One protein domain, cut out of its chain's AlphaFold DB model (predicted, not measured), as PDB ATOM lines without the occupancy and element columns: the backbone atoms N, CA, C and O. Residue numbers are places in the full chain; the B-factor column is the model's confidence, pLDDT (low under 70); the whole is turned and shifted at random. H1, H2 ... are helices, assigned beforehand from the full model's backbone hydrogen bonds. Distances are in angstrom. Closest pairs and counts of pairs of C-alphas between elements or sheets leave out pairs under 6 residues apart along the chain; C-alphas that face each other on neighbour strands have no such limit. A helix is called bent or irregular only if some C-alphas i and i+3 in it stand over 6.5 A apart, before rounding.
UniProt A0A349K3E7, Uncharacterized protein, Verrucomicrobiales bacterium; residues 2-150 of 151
ATOM      1  N   VAL A   2      80.890 -95.782  -3.392       68.50
ATOM      2  CA  VAL A   2      80.400 -94.385  -3.488       68.50
ATOM      3  C   VAL A   2      80.183 -93.912  -4.937       68.50
ATOM      4  O   VAL A   2      79.165 -93.291  -5.231       68.50
ATOM      5  N   PHE A   3      81.055 -94.298  -5.875       64.25
ATOM      6  CA  PHE A   3      80.878 -93.999  -7.305       64.25
ATOM      7  C   PHE A   3      79.582 -94.570  -7.915       64.25
ATOM      8  O   PHE A   3      78.978 -93.941  -8.783       64.25
ATOM      9  N   VAL A   4      79.109 -95.728  -7.439       68.19
ATOM     10  CA  VAL A   4      77.849 -96.335  -7.904       68.19
ATOM     11  C   VAL A   4      76.656 -95.504  -7.429       68.19
ATOM     12  O   VAL A   4      75.778 -95.175  -8.225       68.19
ATOM     13  N   PHE A   5      76.663 -95.088  -6.159       69.94
ATOM     14  CA  PHE A   5      75.650 -94.180  -5.611       69.94
ATOM     15  C   PHE A   5      75.650 -92.822  -6.320       69.94
ATOM     16  O   PHE A   5      74.583 -92.306  -6.654       69.94
ATOM     17  N   ALA A   6      76.831 -92.281  -6.634       66.50
ATOM     18  CA  ALA A   6      76.961 -91.073  -7.442       66.50
ATOM     19  C   ALA A   6      76.316 -91.244  -8.829       66.50
ATOM     20  O   ALA A   6      75.603 -90.353  -9.288       66.50
ATOM     21  N   GLY A   7      76.497 -92.406  -9.465       62.94
ATOM     22  CA  GLY A   7      75.904 -92.728 -10.764       62.94
ATOM     23  C   GLY A   7      74.372 -92.667 -10.787       62.94
ATOM     24  O   GLY A   7      73.806 -92.202 -11.773       62.94
ATOM     25  N   PHE A   8      73.687 -93.065  -9.711       75.06
ATOM     26  CA  PHE A   8      72.221 -92.966  -9.628       75.06
ATOM     27  C   PHE A   8      71.706 -91.520  -9.536       75.06
ATOM     28  O   PHE A   8      70.564 -91.254  -9.902       75.06
ATOM     29  N   ALA A   9      72.537 -90.578  -9.084       70.94
ATOM     30  CA  ALA A   9      72.175 -89.169  -8.917       70.94
ATOM     31  C   ALA A   9      72.474 -88.293 -10.153       70.94
ATOM     32  O   ALA A   9      72.282 -87.067 -10.096       70.94
ATOM     33  N   LEU A  10      72.980 -88.897 -11.235       74.44
ATOM     34  CA  LEU A  10      73.508 -88.239 -12.430       74.44
ATOM     35  C   LEU A  10      72.726 -88.631 -13.692       74.44
ATOM     36  O   LEU A  10      72.191 -89.733 -13.803       74.44
ATOM     37  N   ARG A  11      72.683 -87.723 -14.675       75.75
ATOM     38  CA  ARG A  11      72.096 -87.994 -16.000       75.75
ATOM     39  C   ARG A  11      72.922 -89.009 -16.787       75.75
ATOM     40  O   ARG A  11      74.102 -89.184 -16.494       75.75
ATOM     41  N   GLU A  12      72.327 -89.621 -17.818       73.25
ATOM     42  CA  GLU A  12      72.901 -90.773 -18.538       73.25
ATOM     43  C   GLU A  12      74.397 -90.636 -18.865       73.25
ATOM     44  O   GLU A  12      75.177 -91.502 -18.480       73.25
ATOM     45  N   LYS A  13      74.832 -89.517 -19.457       79.12
ATOM     46  CA  LYS A  13      76.245 -89.304 -19.834       79.12
ATOM     47  C   LYS A  13      77.191 -89.317 -18.628       79.12
ATOM     48  O   LYS A  13      78.234 -89.964 -18.622       79.12
ATOM     49  N   HIS A  14      76.826 -88.609 -17.566       83.81
ATOM     50  CA  HIS A  14      77.629 -88.526 -16.344       83.81
ATOM     51  C   HIS A  14      77.544 -89.806 -15.504       83.81
ATOM     52  O   HIS A  14      78.504 -90.156 -14.819       83.81
ATOM     53  N   ARG A  15      76.430 -90.538 -15.600       84.62
ATOM     54  CA  ARG A  15      76.246 -91.848 -14.978       84.62
ATOM     55  C   ARG A  15      77.189 -92.890 -15.571       84.62
ATOM     56  O   ARG A  15      77.803 -93.623 -14.804       84.62
ATOM     57  N   VAL A  16      77.344 -92.939 -16.897       86.44
ATOM     58  CA  VAL A  16      78.285 -93.870 -17.551       86.44
ATOM     59  C   VAL A  16      79.719 -93.605 -17.082       86.44
ATOM     60  O   VAL A  16      80.406 -94.547 -16.698       86.44
ATOM     61  N   LEU A  17      80.143 -92.337 -17.017       87.12
ATOM     62  CA  LEU A  17      81.453 -91.959 -16.470       87.12
ATOM     63  C   LEU A  17      81.618 -92.405 -15.006       87.12
ATOM     64  O   LEU A  17      82.648 -92.967 -14.646       87.12
ATOM     65  N   ALA A  18      80.610 -92.179 -14.160       86.88
ATOM     66  CA  ALA A  18      80.661 -92.587 -12.756       86.88
ATOM     67  C   ALA A  18      80.761 -94.114 -12.593       86.88
ATOM     68  O   ALA A  18      81.522 -94.593 -11.756       86.88
ATOM     69  N   LEU A  19      80.031 -94.880 -13.412       87.06
ATOM     70  CA  LEU A  19      80.092 -96.344 -13.415       87.06
ATOM     71  C   LEU A  19      81.436 -96.859 -13.938       87.06
ATOM     72  O   LEU A  19      81.996 -97.772 -13.342       87.06
ATOM     73  N   PHE A  20      81.991 -96.239 -14.979       89.31
ATOM     74  CA  PHE A  20      83.339 -96.544 -15.457       89.31
ATOM     75  C   PHE A  20      84.386 -96.359 -14.349       89.31
ATOM     76  O   PHE A  20      85.149 -97.277 -14.060       89.31
ATOM     77  N   LEU A  21      84.366 -95.209 -13.663       88.06
ATOM     78  CA  LEU A  21      85.261 -94.934 -12.533       88.06
ATOM     79  C   LEU A  21      85.047 -95.908 -11.367       88.06
ATOM     80  O   LEU A  21      86.014 -96.306 -10.720       88.06
ATOM     81  N   ALA A  22      83.802 -96.324 -11.112       87.31
ATOM     82  CA  ALA A  22      83.495 -97.329 -10.097       87.31
ATOM     83  C   ALA A  22      84.159 -98.677 -10.406       87.31
ATOM     84  O   ALA A  22      84.724 -99.290  -9.502       87.31
ATOM     85  N   VAL A  23      84.090 -99.119 -11.665       87.56
ATOM     86  CA  VAL A  23      84.689-100.382 -12.115       87.56
ATOM     87  C   VAL A  23      86.212-100.295 -12.090       87.56
ATOM     88  O   VAL A  23      86.847-101.219 -11.601       87.56
ATOM     89  N   LEU A  24      86.807 -99.179 -12.522       87.56
ATOM     90  CA  LEU A  24      88.258 -98.986 -12.422       87.56
ATOM     91  C   LEU A  24      88.753 -99.026 -10.975       87.56
ATOM     92  O   LEU A  24      89.710 -99.733 -10.682       87.56
ATOM     93  N   CYS A  25      88.084 -98.319 -10.059       86.94
ATOM     94  CA  CYS A  25      88.447 -98.376  -8.640       86.94
ATOM     95  C   CYS A  25      88.330 -99.797  -8.090       86.94
ATOM     96  O   CYS A  25      89.176-100.216  -7.315       86.94
ATOM     97  N   PHE A  26      87.295-100.537  -8.496       85.38
ATOM     98  CA  PHE A  26      87.142-101.935  -8.110       85.38
ATOM     99  C   PHE A  26      88.321-102.781  -8.609       85.38
ATOM    100  O   PHE A  26      88.926-103.485  -7.813       85.38
ATOM    101  N   ILE A  27      88.686-102.669  -9.889       85.38
ATOM    102  CA  ILE A  27      89.810-103.410 -10.480       85.38
ATOM    103  C   ILE A  27      91.117-103.116  -9.736       85.38
ATOM    104  O   ILE A  27      91.804-104.055  -9.350       85.38
ATOM    105  N   PHE A  28      91.442-101.839  -9.505       83.19
ATOM    106  CA  PHE A  28      92.686-101.470  -8.827       83.19
ATOM    107  C   PHE A  28      92.702-101.895  -7.359       83.19
ATOM    108  O   PHE A  28      93.657-102.519  -6.926       83.19
ATOM    109  N   SER A  29      91.627-101.656  -6.601       80.94
ATOM    110  CA  SER A  29      91.576-102.080  -5.196       80.94
ATOM    111  C   SER A  29      91.659-103.591  -5.035       80.94
ATOM    112  O   SER A  29      92.254-104.055  -4.074       80.94
ATOM    113  N   PHE A  30      91.061-104.362  -5.947       77.00
ATOM    114  CA  PHE A  30      91.208-105.809  -5.895       77.00
ATOM    115  C   PHE A  30      92.590-106.265  -6.320       77.00
ATOM    116  O   PHE A  30      92.947-107.344  -5.870       77.00
ATOM    117  N   ARG A  31      93.344-105.473  -7.107       77.19
ATOM    118  CA  ARG A  31      94.707-105.802  -7.546       77.19
ATOM    119  C   ARG A  31      95.625-106.133  -6.377       77.19
ATOM    120  O   ARG A  31      96.245-107.188  -6.417       77.19
ATOM    121  N   GLU A  32      95.586-105.281  -5.358       75.00
ATOM    122  CA  GLU A  32      96.453-105.333  -4.172       75.00
ATOM    123  C   GLU A  32      95.980-106.283  -3.073       75.00
ATOM    124  O   GLU A  32      96.644-106.456  -2.056       75.00
ATOM    125  N   VAL A  33      94.789-106.864  -3.214       73.31
ATOM    126  CA  VAL A  33      94.262-107.772  -2.198       73.31
ATOM    127  C   VAL A  33      94.669-109.193  -2.551       73.31
ATOM    128  O   VAL A  33      94.121-109.768  -3.496       73.31
ATOM    129  N   ASP A  34      95.555-109.776  -1.739       70.69
ATOM    130  CA  ASP A  34      95.863-111.209  -1.754       70.69
ATOM    131  C   ASP A  34      94.660-112.018  -1.254       70.69
ATOM    132  O   ASP A  34      94.496-112.362  -0.082       70.69
ATOM    133  N   VAL A  35      93.750-112.296  -2.186       68.75
ATOM    134  CA  VAL A  35      92.509-113.043  -1.937       68.75
ATOM    135  C   VAL A  35      92.742-114.479  -1.494       68.75
ATOM    136  O   VAL A  35      91.882-115.047  -0.816       68.75
ATOM    137  N   ASP A  36      93.895-115.041  -1.843       65.94
ATOM    138  CA  ASP A  36      94.281-116.405  -1.499       65.94
ATOM    139  C   ASP A  36      94.534-116.567   0.010       65.94
ATOM    140  O   ASP A  36      94.254-117.625   0.577       65.94
ATOM    141  N   GLU A  37      94.962-115.500   0.693       71.56
ATOM    142  CA  GLU A  37      95.227-115.506   2.138       71.56
ATOM    143  C   GLU A  37      93.978-115.225   2.991       71.56
ATOM    144  O   GLU A  37      93.947-115.506   4.191       71.56
ATOM    145  N   LEU A  38      92.901-114.716   2.381       68.88
ATOM    146  CA  LEU A  38      91.698-114.259   3.087       68.88
ATOM    147  C   LEU A  38      90.744-115.386   3.525       68.88
ATOM    148  O   LEU A  38      89.713-115.110   4.144       68.88
ATOM    149  N   GLY A  39      91.050-116.651   3.211       74.44
ATOM    150  CA  GLY A  39      90.230-117.805   3.606       74.44
ATOM    151  C   GLY A  39      88.804-117.776   3.038       74.44
ATOM    152  O   GLY A  39      87.880-118.353   3.617       74.44
ATOM    153  N   VAL A  40      88.601-117.064   1.927       79.94
ATOM    154  CA  VAL A  40      87.302-116.922   1.268       79.94
ATOM    155  C   VAL A  40      86.988-118.131   0.388       79.94
ATOM    156  O   VAL A  40      87.843-118.932   0.022       79.94
ATOM    157  N   SER A  41      85.714-118.292   0.044       82.25
ATOM    158  CA  SER A  41      85.253-119.387  -0.810       82.25
ATOM    159  C   SER A  41      85.957-119.408  -2.171       82.25
ATOM    160  O   SER A  41      86.114-118.363  -2.800       82.25
ATOM    161  N   THR A  42      86.248-120.603  -2.685       77.19
ATOM    162  CA  THR A  42      87.006-120.838  -3.928       77.19
ATOM    163  C   THR A  42      86.455-120.109  -5.158       77.19
ATOM    164  O   THR A  42      87.221-119.681  -6.013       77.19
ATOM    165  N   TRP A  43      85.135-119.917  -5.257       77.25
ATOM    166  CA  TRP A  43      84.530-119.165  -6.367       77.25
ATOM    167  C   TRP A  43      84.861-117.667  -6.318       77.25
ATOM    168  O   TRP A  43      84.967-117.028  -7.362       77.25
ATOM    169  N   LEU A  44      85.030-117.111  -5.116       73.69
ATOM    170  CA  LEU A  44      85.392-115.713  -4.907       73.69
ATOM    171  C   LEU A  44      86.882-115.510  -5.192       73.69
ATOM    172  O   LEU A  44      87.232-114.541  -5.852       73.69
ATOM    173  N   ILE A  45      87.719-116.469  -4.779       75.44
ATOM    174  CA  ILE A  45      89.135-116.525  -5.156       75.44
ATOM    175  C   ILE A  45      89.256-116.542  -6.676       75.44
ATOM    176  O   ILE A  45      89.860-115.647  -7.237       75.44
ATOM    177  N   PHE A  46      88.593-117.473  -7.363       74.44
ATOM    178  CA  PHE A  46      88.645-117.562  -8.824       74.44
ATOM    179  C   PHE A  46      88.212-116.265  -9.527       74.44
ATOM    180  O   PHE A  46      88.826-115.859 -10.508       74.44
ATOM    181  N   LEU A  47      87.164-115.600  -9.028       74.06
ATOM    182  CA  LEU A  47      86.659-114.354  -9.607       74.06
ATOM    183  C   LEU A  47      87.627-113.172  -9.416       74.06
ATOM    184  O   LEU A  47      87.654-112.267 -10.249       74.06
ATOM    185  N   LEU A  48      88.373-113.154  -8.310       69.31
ATOM    186  CA  LEU A  48      89.266-112.058  -7.923       69.31
ATOM    187  C   LEU A  48      90.747-112.358  -8.207       69.31
ATOM    188  O   LEU A  48      91.545-111.425  -8.184       69.31
ATOM    189  N   ALA A  49      91.095-113.608  -8.505       66.62
ATOM    190  CA  ALA A  49      92.397-114.046  -8.985       66.62
ATOM    191  C   ALA A  49      92.598-113.643 -10.454       66.62
ATOM    192  O   ALA A  49      91.650-113.286 -11.162       66.62
ATOM    193  N   GLU A  50      93.851-113.687 -10.902       65.12
ATOM    194  CA  GLU A  50      94.349-113.094 -12.151       65.12
ATOM    195  C   GLU A  50      93.443-113.319 -13.378       65.12
ATOM    196  O   GLU A  50      93.105-112.360 -14.075       65.12
ATOM    197  N   GLU A  51      92.971-114.549 -13.615       67.00
ATOM    198  CA  GLU A  51      92.119-114.871 -14.770       67.00
ATOM    199  C   GLU A  51      90.677-114.343 -14.642       67.00
ATOM    200  O   GLU A  51      90.091-113.872 -15.622       67.00
ATOM    201  N   GLY A  52      90.091-114.363 -13.439       69.50
ATOM    202  CA  GLY A  52      88.732-113.873 -13.185       69.50
ATOM    203  C   GLY A  52      88.617-112.351 -13.276       69.50
ATOM    204  O   GLY A  52      87.592-111.823 -13.733       69.50
ATOM    205  N   ARG A  53      89.702-111.631 -12.949       73.31
ATOM    206  CA  ARG A  53      89.771-110.162 -13.048       73.31
ATOM    207  C   ARG A  53      89.512-109.645 -14.464       73.31
ATOM    208  O   ARG A  53      88.964-108.550 -14.623       73.31
ATOM    209  N   ALA A  54      89.834-110.436 -15.490       81.25
ATOM    210  CA  ALA A  54      89.620-110.084 -16.894       81.25
ATOM    211  C   ALA A  54      88.156-109.713 -17.200       81.25
ATOM    212  O   ALA A  54      87.898-108.817 -18.006       81.25
ATOM    213  N   ILE A  55      87.187-110.325 -16.508       85.19
ATOM    214  CA  ILE A  55      85.759-110.016 -16.674       85.19
ATOM    215  C   ILE A  55      85.479-108.551 -16.319       85.19
ATOM    216  O   ILE A  55      84.748-107.863 -17.036       85.19
ATOM    217  N   PHE A  56      86.089-108.030 -15.253       86.12
ATOM    218  CA  PHE A  56      85.897-106.637 -14.852       86.12
ATOM    219  C   PHE A  56      86.536-105.663 -15.845       86.12
ATOM    220  O   PHE A  56      85.959-104.607 -16.104       86.12
ATOM    221  N   PHE A  57      87.652-106.033 -16.486       86.50
ATOM    222  CA  PHE A  57      88.213-105.257 -17.598       86.50
ATOM    223  C   PHE A  57      87.280-105.225 -18.812       86.50
ATOM    224  O   PHE A  57      87.117-104.168 -19.422       86.50
ATOM    225  N   VAL A  58      86.601-106.332 -19.131       89.94
ATOM    226  CA  VAL A  58      85.563-106.347 -20.179       89.94
ATOM    227  C   VAL A  58      84.416-105.403 -19.814       89.94
ATOM    228  O   VAL A  58      83.971-104.619 -20.651       89.94
ATOM    229  N   VAL A  59      83.967-105.403 -18.555       90.44
ATOM    230  CA  VAL A  59      82.937-104.465 -18.076       90.44
ATOM    231  C   VAL A  59      83.414-103.010 -18.183       90.44
ATOM    232  O   VAL A  59      82.668-102.152 -18.662       90.44
ATOM    233  N   ALA A  60      84.661-102.719 -17.801       90.81
ATOM    234  CA  ALA A  60      85.257-101.391 -17.955       90.81
ATOM    235  C   ALA A  60      85.303-100.964 -19.431       90.81
ATOM    236  O   ALA A  60      84.942 -99.832 -19.758       90.81
ATOM    237  N   LEU A  61      85.672-101.884 -20.328       91.56
ATOM    238  CA  LEU A  61      85.706-101.654 -21.769       91.56
ATOM    239  C   LEU A  61      84.315-101.336 -22.328       91.56
ATOM    240  O   LEU A  61      84.178-100.418 -23.136       91.56
ATOM    241  N   VAL A  62      83.266-102.027 -21.874       92.81
ATOM    242  CA  VAL A  62      81.880-101.725 -22.270       92.81
ATOM    243  C   VAL A  62      81.509-100.290 -21.893       92.81
ATOM    244  O   VAL A  62      81.001 -99.546 -22.736       92.81
ATOM    245  N   PHE A  63      81.792 -99.862 -20.659       91.69
ATOM    246  CA  PHE A  63      81.521 -98.483 -20.252       91.69
ATOM    247  C   PHE A  63      82.362 -97.466 -21.029       91.69
ATOM    248  O   PHE A  63      81.834 -96.423 -21.415       91.69
ATOM    249  N   LEU A  64      83.621 -97.783 -21.336       91.00
ATOM    250  CA  LEU A  64      84.466 -96.950 -22.188       91.00
ATOM    251  C   LEU A  64      83.846 -96.772 -23.582       91.00
ATOM    252  O   LEU A  64      83.717 -95.646 -24.059       91.00
ATOM    253  N   VAL A  65      83.382 -97.854 -24.214       92.56
ATOM    254  CA  VAL A  65      82.694 -97.805 -25.516       92.56
ATOM    255  C   VAL A  65      81.413 -96.970 -25.444       92.56
ATOM    256  O   VAL A  65      81.123 -96.203 -26.364       92.56
ATOM    257  N   LEU A  66      80.653 -97.063 -24.350       90.50
ATOM    258  CA  LEU A  66      79.485 -96.208 -24.138       90.50
ATOM    259  C   LEU A  66      79.876 -94.730 -24.021       90.50
ATOM    260  O   LEU A  66      79.220 -93.893 -24.638       90.50
ATOM    261  N   MET A  67      80.966 -94.402 -23.319       87.75
ATOM    262  CA  MET A  67      81.480 -93.028 -23.254       87.75
ATOM    263  C   MET A  67      81.941 -92.507 -24.620       87.75
ATOM    264  O   MET A  67      81.762 -91.323 -24.911       87.75
ATOM    265  N   LEU A  68      82.492 -93.370 -25.482       89.19
ATOM    266  CA  LEU A  68      82.925 -92.979 -26.828       89.19
ATOM    267  C   LEU A  68      81.764 -92.495 -27.711       89.19
ATOM    268  O   LEU A  68      81.981 -91.668 -28.598       89.19
ATOM    269  N   LYS A  69      80.520 -92.919 -27.444       89.56
ATOM    270  CA  LYS A  69      79.333 -92.391 -28.145       89.56
ATOM    271  C   LYS A  69      79.143 -90.887 -27.910       89.56
ATOM    272  O   LYS A  69      78.712 -90.171 -28.810       89.56
ATOM    273  N   ASP A  70      79.539 -90.402 -26.736       87.56
ATOM    274  CA  ASP A  70      79.497 -88.993 -26.334       87.56
ATOM    275  C   ASP A  70      80.878 -88.312 -26.414       87.56
ATOM    276  O   ASP A  70      81.086 -87.233 -25.856       87.56
ATOM    277  N   LEU A  71      81.838 -88.889 -27.148       86.25
ATOM    278  CA  LEU A  71      83.224 -88.408 -27.210       86.25
ATOM    279  C   LEU A  71      83.334 -86.922 -27.590       86.25
ATOM    280  O   LEU A  71      84.114 -86.184 -26.989       86.25
ATOM    281  N   LYS A  72      82.518 -86.455 -28.546       87.06
ATOM    282  CA  LYS A  72      82.483 -85.038 -28.957       87.06
ATOM    283  C   LYS A  72      82.125 -84.112 -27.791       87.06
ATOM    284  O   LYS A  72      82.713 -83.041 -27.661       87.06
ATOM    285  N   TYR A  73      81.201 -84.534 -26.929       86.62
ATOM    286  CA  TYR A  73      80.791 -83.776 -25.749       86.62
ATOM    287  C   TYR A  73      81.916 -83.708 -24.709       86.62
ATOM    288  O   TYR A  73      82.208 -82.627 -24.193       86.62
ATOM    289  N   TYR A  74      82.592 -84.827 -24.434       85.69
ATOM    290  CA  TYR A  74      83.715 -84.846 -23.491       85.69
ATOM    291  C   TYR A  74      84.915 -84.041 -23.999       85.69
ATOM    292  O   TYR A  74      85.476 -83.249 -23.245       85.69
ATOM    293  N   LEU A  75      85.275 -84.174 -25.281       86.44
ATOM    294  CA  LEU A  75      86.365 -83.409 -25.899       86.44
ATOM    295  C   LEU A  75      86.079 -81.904 -25.905       86.44
ATOM    296  O   LEU A  75      86.960 -81.122 -25.541       86.44
ATOM    297  N   GLY A  76      84.855 -81.501 -26.263       87.25
ATOM    298  CA  GLY A  76      84.439 -80.096 -26.259       87.25
ATOM    299  C   GLY A  76      84.514 -79.461 -24.868       87.25
ATOM    300  O   GLY A  76      84.914 -78.309 -24.729       87.25
ATOM    301  N   ASN A  77      84.235 -80.244 -23.824       87.94
ATOM    302  CA  ASN A  77      84.248 -79.788 -22.435       87.94
ATOM    303  C   ASN A  77      85.515 -80.195 -21.662       87.94
ATOM    304  O   ASN A  77      85.575 -79.998 -20.449       87.94
ATOM    305  N   ARG A  78      86.558 -80.731 -22.319       87.81
ATOM    306  CA  ARG A  78      87.732 -81.333 -21.643       87.81
ATOM    307  C   ARG A  78      88.377 -80.418 -20.603       87.81
ATOM    308  O   ARG A  78      88.798 -80.867 -19.545       87.81
ATOM    309  N   ARG A  79      88.422 -79.112 -20.885       88.75
ATOM    310  CA  ARG A  79      89.028 -78.113 -19.996       88.75
ATOM    311  C   ARG A  79      88.216 -77.921 -18.714       88.75
ATOM    312  O   ARG A  79      88.811 -77.652 -17.679       88.75
ATOM    313  N   LEU A  80      86.889 -78.058 -18.781       87.81
ATOM    314  CA  LEU A  80      86.011 -78.014 -17.609       87.81
ATOM    315  C   LEU A  80      86.225 -79.250 -16.734       87.81
ATOM    316  O   LEU A  80      86.377 -79.107 -15.526       87.81
ATOM    317  N   TYR A  81      86.333 -80.435 -17.345       86.69
ATOM    318  CA  TYR A  81      86.648 -81.668 -16.621       86.69
ATOM    319  C   TYR A  81      88.020 -81.598 -15.943       86.69
ATOM    320  O   TYR A  81      88.097 -81.781 -14.734       86.69
ATOM    321  N   LEU A  82      89.082 -81.245 -16.674       87.62
ATOM    322  CA  LEU A  82      90.451 -81.197 -16.136       87.62
ATOM    323  C   LEU A  82      90.673 -80.108 -15.076       87.62
ATOM    324  O   LEU A  82      91.608 -80.206 -14.292       87.62
ATOM    325  N   ARG A  83      89.844 -79.058 -15.055       88.69
ATOM    326  CA  ARG A  83      89.899 -77.999 -14.031       88.69
ATOM    327  C   ARG A  83      88.954 -78.231 -12.859       88.69
ATOM    328  O   ARG A  83      88.986 -77.460 -11.905       88.69
ATOM    329  N   SER A  84      88.083 -79.231 -12.943       87.50
ATOM    330  CA  SER A  84      87.228 -79.595 -11.820       87.50
ATOM    331  C   SER A  84      88.065 -80.224 -10.707       87.50
ATOM    332  O   SER A  84      89.059 -80.893 -10.984       87.50
ATOM    333  N   SER A  85      87.635 -80.036  -9.458       84.75
ATOM    334  CA  SER A  85      88.238 -80.683  -8.285       84.75
ATOM    335  C   SER A  85      88.389 -82.195  -8.511       84.75
ATOM    336  O   SER A  85      89.495 -82.724  -8.445       84.75
ATOM    337  N   SER A  86      87.318 -82.879  -8.927       86.31
ATOM    338  CA  SER A  86      87.357 -84.309  -9.262       86.31
ATOM    339  C   SER A  86      88.341 -84.658 -10.384       86.31
ATOM    340  O   SER A  86      89.007 -85.683 -10.311       86.31
ATOM    341  N   GLY A  87      88.455 -83.827 -11.423       86.81
ATOM    342  CA  GLY A  87      89.385 -84.070 -12.528       86.81
ATOM    343  C   GLY A  87      90.850 -83.966 -12.114       86.81
ATOM    344  O   GLY A  87      91.657 -84.790 -12.533       86.81
ATOM    345  N   ILE A  88      91.188 -82.995 -11.263       89.75
ATOM    346  CA  ILE A  88      92.550 -82.825 -10.741       89.75
ATOM    347  C   ILE A  88      92.940 -84.036  -9.890       89.75
ATOM    348  O   ILE A  88      93.984 -84.637 -10.136       89.75
ATOM    349  N   HIS A  89      92.075 -84.440  -8.955       90.62
ATOM    350  CA  HIS A  89      92.320 -85.608  -8.112       90.62
ATOM    351  C   HIS A  89      92.431 -86.903  -8.931       90.62
ATOM    352  O   HIS A  89      93.305 -87.716  -8.650       90.62
ATOM    353  N   LEU A  90      91.614 -87.082  -9.981       89.75
ATOM    354  CA  LEU A  90      91.716 -88.241 -10.880       89.75
ATOM    355  C   LEU A  90      93.043 -88.285 -11.637       89.75
ATOM    356  O   LEU A  90      93.630 -89.354 -11.764       89.75
ATOM    357  N   VAL A  91      93.524 -87.143 -12.137       91.19
ATOM    358  CA  VAL A  91      94.821 -87.079 -12.830       91.19
ATOM    359  C   VAL A  91      95.962 -87.380 -11.861       91.19
ATOM    360  O   VAL A  91      96.851 -88.155 -12.199       91.19
ATOM    361  N   GLN A  92      95.925 -86.819 -10.650       91.50
ATOM    362  CA  GLN A  92      96.916 -87.117  -9.615       91.50
ATOM    363  C   GLN A  92      96.901 -88.598  -9.226       91.50
ATOM    364  O   GLN A  92      97.957 -89.219  -9.179       91.50
ATOM    365  N   ALA A  93      95.716 -89.178  -9.018       91.25
ATOM    366  CA  ALA A  93      95.569 -90.597  -8.718       91.25
ATOM    367  C   ALA A  93      96.105 -91.480  -9.853       91.25
ATOM    368  O   ALA A  93      96.799 -92.450  -9.583       91.25
ATOM    369  N   ALA A  94      95.839 -91.128 -11.116       89.50
ATOM    370  CA  ALA A  94      96.357 -91.865 -12.267       89.50
ATOM    371  C   ALA A  94      97.889 -91.806 -12.355       89.50
ATOM    372  O   ALA A  94      98.519 -92.817 -12.646       89.50
ATOM    373  N   ILE A  95      98.496 -90.646 -12.083       90.38
ATOM    374  CA  ILE A  95      99.960 -90.515 -12.046       90.38
ATOM    375  C   ILE A  95     100.540 -91.385 -10.930       90.38
ATOM    376  O   ILE A  95     101.501 -92.107 -11.166       90.38
ATOM    377  N   LEU A  96      99.948 -91.348  -9.737       90.12
ATOM    378  CA  LEU A  96     100.422 -92.134  -8.602       90.12
ATOM    379  C   LEU A  96     100.294 -93.648  -8.848       90.12
ATOM    380  O   LEU A  96     101.284 -94.353  -8.693       90.12
ATOM    381  N   LEU A  97      99.130 -94.123  -9.309       87.44
ATOM    382  CA  LEU A  97      98.869 -95.554  -9.539       87.44
ATOM    383  C   LEU A  97      99.587 -96.147 -10.749       87.44
ATOM    384  O   LEU A  97      99.899 -97.325 -10.733       87.44
ATOM    385  N   VAL A  98      99.767 -95.384 -11.830       86.00
ATOM    386  CA  VAL A  98     100.262 -95.951 -13.099       86.00
ATOM    387  C   VAL A  98     101.706 -95.570 -13.370       86.00
ATOM    388  O   VAL A  98     102.453 -96.357 -13.931       86.00
ATOM    389  N   VAL A  99     102.103 -94.342 -13.036       86.25
ATOM    390  CA  VAL A  99     103.453 -93.858 -13.352       86.25
ATOM    391  C   VAL A  99     104.383 -94.085 -12.173       86.25
ATOM    392  O   VAL A  99     105.483 -94.586 -12.358       86.25
ATOM    393  N   LEU A 100     103.960 -93.683 -10.973       84.56
ATOM    394  CA  LEU A 100     104.824 -93.715  -9.798       84.56
ATOM    395  C   LEU A 100     104.963 -95.128  -9.228       84.56
ATOM    396  O   LEU A 100     106.093 -95.550  -9.023       84.56
ATOM    397  N   SER A 101     103.852 -95.851  -9.049       83.38
ATOM    398  CA  SER A 101     103.859 -97.255  -8.608       83.38
ATOM    399  C   SER A 101     104.741 -98.120  -9.522       83.38
ATOM    400  O   SER A 101     105.762 -98.617  -9.060       83.38
ATOM    401  N   SER A 102     104.508 -98.128 -10.843       83.38
ATOM    402  CA  SER A 102     105.355 -98.887 -11.782       83.38
ATOM    403  C   SER A 102     106.827 -98.457 -11.799       83.38
ATOM    404  O   SER A 102     107.707 -99.274 -12.038       83.38
ATOM    405  N   ALA A 103     107.131 -97.180 -11.543       83.00
ATOM    406  CA  ALA A 103     108.520 -96.732 -11.502       83.00
ATOM    407  C   ALA A 103     109.259 -97.151 -10.220       83.00
ATOM    408  O   ALA A 103     110.483 -97.296 -10.247       83.00
ATOM    409  N   PHE A 104     108.540 -97.317  -9.107       84.12
ATOM    410  CA  PHE A 104     109.093 -97.883  -7.877       84.12
ATOM    411  C   PHE A 104     109.188 -99.411  -7.950       84.12
ATOM    412  O   PHE A 104     110.203 -99.946  -7.512       84.12
ATOM    413  N   GLU A 105     108.220-100.080  -8.581       78.75
ATOM    414  CA  GLU A 105     108.232-101.531  -8.829       78.75
ATOM    415  C   GLU A 105     109.461-101.953  -9.661       78.75
ATOM    416  O   GLU A 105     110.160-102.909  -9.329       78.75
ATOM    417  N   GLU A 106     109.797-101.192 -10.711       79.75
ATOM    418  CA  GLU A 106     110.980-101.440 -11.555       79.75
ATOM    419  C   GLU A 106     112.319-101.000 -10.913       79.75
ATOM    420  O   GLU A 106     113.365-101.073 -11.564       79.75
ATOM    421  N   ASP A 107     112.307-100.508  -9.665       77.00
ATOM    422  CA  ASP A 107     113.450 -99.905  -8.953       77.00
ATOM    423  C   ASP A 107     114.250 -98.904  -9.818       77.00
ATOM    424  O   ASP A 107     115.479 -98.797  -9.751       77.00
ATOM    425  N   LEU A 108     113.553 -98.114 -10.646       72.56
ATOM    426  CA  LEU A 108     114.188 -97.186 -11.598       72.56
ATOM    427  C   LEU A 108     115.048 -96.110 -10.919       72.56
ATOM    428  O   LEU A 108     115.891 -95.478 -11.561       72.56
ATOM    429  N   PHE A 109     114.829 -95.879  -9.626       72.12
ATOM    430  CA  PHE A 109     115.511 -94.857  -8.841       72.12
ATOM    431  C   PHE A 109     116.604 -95.415  -7.913       72.12
ATOM    432  O   PHE A 109     117.319 -94.621  -7.297       72.12
ATOM    433  N   GLY A 110     116.768 -96.742  -7.823       67.81
ATOM    434  CA  GLY A 110     117.764 -97.392  -6.966       67.81
ATOM    435  C   GLY A 110     117.541 -97.125  -5.475       67.81
ATOM    436  O   GLY A 110     118.505 -96.968  -4.714       67.81
ATOM    437  N   PHE A 111     116.279 -96.992  -5.058       74.94
ATOM    438  CA  PHE A 111     115.945 -96.737  -3.662       74.94
ATOM    439  C   PHE A 111     115.898 -98.053  -2.894       74.94
ATOM    440  O   PHE A 111     115.233 -99.016  -3.265       74.94
ATOM    441  N   ARG A 112     116.563 -98.067  -1.739       72.19
ATOM    442  CA  ARG A 112     116.621 -99.248  -0.873       72.19
ATOM    443  C   ARG A 112     115.245 -99.678  -0.342       72.19
ATOM    444  O   ARG A 112     115.052-100.861  -0.096       72.19
ATOM    445  N   ASP A 113     114.315 -98.728  -0.230       80.06
ATOM    446  CA  ASP A 113     112.947 -98.923   0.262       80.06
ATOM    447  C   ASP A 113     111.899 -98.711  -0.855       80.06
ATOM    448  O   ASP A 113     110.828 -98.162  -0.606       80.06
ATOM    449  N   HIS A 114     112.207 -99.084  -2.105       81.06
ATOM    450  CA  HIS A 114     111.318 -98.880  -3.265       81.06
ATOM    451  C   HIS A 114     109.903 -99.445  -3.049       81.06
ATOM    452  O   HIS A 114     108.941 -98.731  -3.314       81.06
ATOM    453  N   VAL A 115     109.778-100.631  -2.439       83.69
ATOM    454  CA  VAL A 115     108.485-101.254  -2.086       83.69
ATOM    455  C   VAL A 115     107.634-100.352  -1.182       83.69
ATOM    456  O   VAL A 115     106.440-100.187  -1.395       83.69
ATOM    457  N   PHE A 116     108.241 -99.685  -0.194       86.38
ATOM    458  CA  PHE A 116     107.500 -98.776   0.687       86.38
ATOM    459  C   PHE A 116     106.965 -97.554  -0.071       86.38
ATOM    460  O   PHE A 116     105.855 -97.087   0.186       86.38
ATOM    461  N   TYR A 117     107.759 -97.003  -0.994       85.75
ATOM    462  CA  TYR A 117     107.338 -95.851  -1.794       85.75
ATOM    463  C   TYR A 117     106.276 -96.213  -2.833       85.75
ATOM    464  O   TYR A 117     105.388 -95.395  -3.086       85.75
ATOM    465  N   GLU A 118     106.342 -97.424  -3.381       86.75
ATOM    466  CA  GLU A 118     105.300 -98.014  -4.213       86.75
ATOM    467  C   GLU A 118     103.976 -98.073  -3.444       86.75
ATOM    468  O   GLU A 118     103.045 -97.340  -3.791       86.75
ATOM    469  N   GLU A 119     103.933 -98.798  -2.321       87.06
ATOM    470  CA  GLU A 119     102.737 -98.939  -1.477       87.06
ATOM    471  C   GLU A 119     102.182 -97.581  -1.016       87.06
ATOM    472  O   GLU A 119     100.971 -97.330  -1.041       87.06
ATOM    473  N   LEU A 120     103.062 -96.653  -0.619       89.44
ATOM    474  CA  LEU A 120     102.664 -95.306  -0.213       89.44
ATOM    475  C   LEU A 120     102.026 -94.527  -1.371       89.44
ATOM    476  O   LEU A 120     101.043 -93.806  -1.165       89.44
ATOM    477  N   SER A 121     102.581 -94.640  -2.580       88.94
ATOM    478  CA  SER A 121     102.048 -93.962  -3.763       88.94
ATOM    479  C   SER A 121     100.646 -94.464  -4.108       88.94
ATOM    480  O   SER A 121      99.743 -93.656  -4.357       88.94
ATOM    481  N   GLU A 122     100.425 -95.771  -4.009       88.56
ATOM    482  CA  GLU A 122      99.129 -96.394  -4.246       88.56
ATOM    483  C   GLU A 122      98.109 -96.008  -3.176       88.56
ATOM    484  O   GLU A 122      96.994 -95.593  -3.503       88.56
ATOM    485  N   LEU A 123      98.503 -96.021  -1.899       89.69
ATOM    486  CA  LEU A 123      97.652 -95.578  -0.794       89.69
ATOM    487  C   LEU A 123      97.174 -94.131  -0.983       89.69
ATOM    488  O   LEU A 123      95.989 -93.825  -0.794       89.69
ATOM    489  N   LEU A 124      98.077 -93.229  -1.380       91.69
ATOM    490  CA  LEU A 124      97.732 -91.835  -1.672       91.69
ATOM    491  C   LEU A 124      96.767 -91.734  -2.855       91.69
ATOM    492  O   LEU A 124      95.806 -90.957  -2.810       91.69
ATOM    493  N   ALA A 125      96.970 -92.537  -3.895       90.94
ATOM    494  CA  ALA A 125      96.070 -92.577  -5.032       90.94
ATOM    495  C   ALA A 125      94.670 -93.075  -4.651       90.94
ATOM    496  O   ALA A 125      93.676 -92.466  -5.052       90.94
ATOM    497  N   TYR A 126      94.564 -94.116  -3.823       89.62
ATOM    498  CA  TYR A 126      93.281 -94.607  -3.321       89.62
ATOM    499  C   TYR A 126      92.559 -93.558  -2.469       89.62
ATOM    500  O   TYR A 126      91.349 -93.364  -2.632       89.62
ATOM    501  N   CYS A 127      93.284 -92.803  -1.637       90.81
ATOM    502  CA  CYS A 127      92.726 -91.664  -0.903       90.81
ATOM    503  C   CYS A 127      92.147 -90.597  -1.851       90.81
ATOM    504  O   CYS A 127      91.041 -90.095  -1.630       90.81
ATOM    505  N   LEU A 128      92.855 -90.277  -2.939       91.25
ATOM    506  CA  LEU A 128      92.398 -89.319  -3.951       91.25
ATOM    507  C   LEU A 128      91.186 -89.830  -4.739       91.25
ATOM    508  O   LEU A 128      90.253 -89.064  -4.997       91.25
ATOM    509  N   LEU A 129      91.150 -91.117  -5.094       89.25
ATOM    510  CA  LEU A 129      89.988 -91.747  -5.729       89.25
ATOM    511  C   LEU A 129      88.769 -91.721  -4.803       89.25
ATOM    512  O   LEU A 129      87.658 -91.415  -5.244       89.25
ATOM    513  N   PHE A 130      88.968 -91.963  -3.506       87.69
ATOM    514  CA  PHE A 130      87.905 -91.858  -2.514       87.69
ATOM    515  C   PHE A 130      87.386 -90.420  -2.385       87.69
ATOM    516  O   PHE A 130      86.177 -90.201  -2.496       87.69
ATOM    517  N   ALA A 131      88.273 -89.430  -2.254       87.94
ATOM    518  CA  ALA A 131      87.894 -88.016  -2.222       87.94
ATOM    519  C   ALA A 131      87.136 -87.598  -3.497       87.94
ATOM    520  O   ALA A 131      86.088 -86.952  -3.428       87.94
ATOM    521  N   THR A 132      87.608 -88.054  -4.661       89.44
ATOM    522  CA  THR A 132      86.930 -87.854  -5.949       89.44
ATOM    523  C   THR A 132      85.516 -88.414  -5.914       89.44
ATOM    524  O   THR A 132      84.591 -87.744  -6.367       89.44
ATOM    525  N   SER A 133      85.325 -89.617  -5.370       86.62
ATOM    526  CA  SER A 133      84.018 -90.276  -5.323       86.62
ATOM    527  C   SER A 133      82.970 -89.476  -4.544       86.62
ATOM    528  O   SER A 133      81.804 -89.451  -4.942       86.62
ATOM    529  N   LEU A 134      83.395 -88.776  -3.487       87.00
ATOM    530  CA  LEU A 134      82.534 -87.929  -2.661       87.00
ATOM    531  C   LEU A 134      82.152 -86.627  -3.380       87.00
ATOM    532  O   LEU A 134      81.005 -86.187  -3.298       87.00
ATOM    533  N   ASP A 135      83.090 -86.024  -4.113       87.81
ATOM    534  CA  ASP A 135      82.880 -84.744  -4.804       87.81
ATOM    535  C   ASP A 135      82.286 -84.906  -6.220       87.81
ATOM    536  O   ASP A 135      81.786 -83.946  -6.810       87.81
ATOM    537  N   LEU A 136      82.277 -86.130  -6.768       86.75
ATOM    538  CA  LEU A 136      81.951 -86.397  -8.174       86.75
ATOM    539  C   LEU A 136      80.583 -85.841  -8.589       86.75
ATOM    540  O   LEU A 136      80.459 -85.208  -9.637       86.75
ATOM    541  N   VAL A 137      79.542 -86.053  -7.778       84.38
ATOM    542  CA  VAL A 137      78.181 -85.588  -8.109       84.38
ATOM    543  C   VAL A 137      78.138 -84.065  -8.205       84.38
ATOM    544  O   VAL A 137      77.505 -83.516  -9.110       84.38
ATOM    545  N   LYS A 138      78.813 -83.376  -7.282       86.50
ATOM    546  CA  LYS A 138      78.864 -81.915  -7.242       86.50
ATOM    547  C   LYS A 138      79.635 -81.375  -8.445       86.50
ATOM    548  O   LYS A 138      79.106 -80.521  -9.155       86.50
ATOM    549  N   ALA A 139      80.819 -81.924  -8.714       86.31
ATOM    550  CA  ALA A 139      81.662 -81.523  -9.833       86.31
ATOM    551  C   ALA A 139      80.962 -81.719 -11.188       86.31
ATOM    552  O   ALA A 139      80.941 -80.807 -12.014       86.31
ATOM    553  N   LEU A 140      80.324 -82.873 -11.413       85.94
ATOM    554  CA  LEU A 140      79.643 -83.156 -12.679       85.94
ATOM    555  C   LEU A 140      78.384 -82.298 -12.876       85.94
ATOM    556  O   LEU A 140      78.148 -81.824 -13.983       85.94
ATOM    557  N   ARG A 141      77.623 -82.009 -11.811       84.94
ATOM    558  CA  ARG A 141      76.497 -81.058 -11.879       84.94
ATOM    559  C   ARG A 141      76.953 -79.633 -12.178       84.94
ATOM    560  O   ARG A 141      76.253 -78.902 -12.874       84.94
ATOM    561  N   GLU A 142      78.100 -79.213 -11.651       87.19
ATOM    562  CA  GLU A 142      78.668 -77.899 -11.962       87.19
ATOM    563  C   GLU A 142      79.095 -77.804 -13.432       87.19
ATOM    564  O   GLU A 142      78.821 -76.795 -14.084       87.19
ATOM    565  N   ILE A 143      79.708 -78.862 -13.970       85.56
ATOM    566  CA  ILE A 143      80.054 -78.948 -15.395       85.56
ATOM    567  C   ILE A 143      78.787 -78.883 -16.248       85.56
ATOM    568  O   ILE A 143      78.730 -78.073 -17.167       85.56
ATOM    569  N   GLU A 144      77.748 -79.648 -15.903       86.31
ATOM    570  CA  GLU A 144      76.473 -79.624 -16.624       86.31
ATOM    571  C   GLU A 144      75.853 -78.217 -16.652       86.31
ATOM    572  O   GLU A 144      75.440 -77.744 -17.712       86.31
ATOM    573  N   ARG A 145      75.855 -77.505 -15.516       85.06
ATOM    574  CA  ARG A 145      75.384 -76.111 -15.442       85.06
ATOM    575  C   ARG A 145      76.193 -75.177 -16.339       85.06
ATOM    576  O   ARG A 145      75.601 -74.369 -17.047       85.06
ATOM    577  N   LYS A 146      77.526 -75.278 -16.321       85.12
ATOM    578  CA  LYS A 146      78.405 -74.426 -17.139       85.12
ATOM    579  C   LYS A 146      78.236 -74.702 -18.630       85.12
ATOM    580  O   LYS A 146      78.208 -73.759 -19.410       85.12
ATOM    581  N   THR A 147      78.068 -75.962 -19.024       83.06
ATOM    582  CA  THR A 147      77.825 -76.318 -20.426       83.06
ATOM    583  C   THR A 147      76.443 -75.853 -20.897       83.06
ATOM    584  O   THR A 147      76.315 -75.423 -22.037       83.06
ATOM    585  N   ALA A 148      75.422 -75.863 -20.032       78.38
ATOM    586  CA  ALA A 148      74.091 -75.343 -20.360       78.38
ATOM    587  C   ALA A 148      74.042 -73.810 -20.526       78.38
ATOM    588  O   ALA A 148      73.151 -73.311 -21.198       78.38
ATOM    589  N   GLN A 149      74.982 -73.068 -19.929       72.38
ATOM    590  CA  GLN A 149      75.108 -71.608 -20.081       72.38
ATOM    591  C   GLN A 149      75.924 -71.185 -21.315       72.38
ATOM    592  O   GLN A 149      76.009 -69.997 -21.613       72.38
ATOM    593  N   GLN A 150      76.573 -72.136 -21.995       60.72
ATOM    594  CA  GLN A 150      77.375 -71.897 -23.201       60.72
ATOM    595  C   GLN A 150      76.597 -72.129 -24.509       60.72
ATOM    596  O   GLN A 150      77.165 -71.920 -25.581       60.72
TER     597      GLN A 150
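What this domain is: This is residues 2 to 150 of the 151 residues of an uncharacterized protein of Verrucomicrobiales bacterium (UniProt A0A349K3E7). Two pairs of long helices, H2 with H4 and H7 with H8a, run lengthwise and spread apart toward one end; short H5 and H6 join H4 to H7 at the other end. H1 packs on H2 and H8a, H3 lies at the spread end, and H8 turns into H8b at the joined end. The printed part has 149 residues with eight named helices, H1 to H8 in chain order, and no named strand, the class being all helix. It is only just compact, close to loose, with a radius of gyration of the C-alphas of 17.2 A and spans of 52 by 39 by 24 A.

Where its parts are: H1, residues 2 to 8, begins at C-alpha 2 (80.400, -94.385, -3.488). H2, residues 12 to 31, is 28.7 A long; H3 is residues 42 to 48. H4, residues 50 to 69, is 30.2 A long. H5 is residues 71 to 76 and H6 residues 78 to 83. H7, residues 85 to 105, is 28.9 A long. By its hydrogen bonds H8, residues 114 to 148, was assigned as one helix, but it is bent: C-alphas 134 and 137 are 7.4 A apart. Its arms are H8a, residues 114 to 134, 30.8 A, and H8b, residues 137 to 148, ending at C-alpha 148 (74.091, -75.343, -20.360).

How they stand to each other: Helix packing is mostly aligned, with touching helices at shallow tilts. H1 and H2 form a hairpin, their closest C-alphas Gly 7 and Arg 15 at 4.3 A. H1 touches H8a at Phe 3 and Ser 133, the closest C-alphas, 5.3 A. H2 touches H4, opposite ways at 20 degrees, closest at the C-alphas of Phe 20 and Phe 63, 5.5 A. H3 and H4 are close but not clearly touching, with the closest C-alphas, Phe 46 and Gly 52, 5.7 A apart. H5 meets H4 and H6 only through their links. H6 and H8b are close but not clearly touching, with the closest C-alphas, Leu 80 and Ile 143, 6.4 A apart. H7 and H8a form a hairpin at 18 degrees, closest at the C-alphas of Ala 93 and Ala 125, 4.2 A. H4 and H7 are apart. Each O i to N i+4 pair is within hydrogen-bond range in H1, H2, H3, H5, H6, H8a and H8b, but 12 of 16 are in H4 and 14 of 17 in H7.

The domain as a whole: The C-alphas of Gly 39 and Gln 150, the two farthest apart, are 54.7 A apart. The printed part has no cut and no long link. Mean pLDDT of the printed part is 82.6; 16 residues are under 70, among them 2 to 7 and 48 to 52.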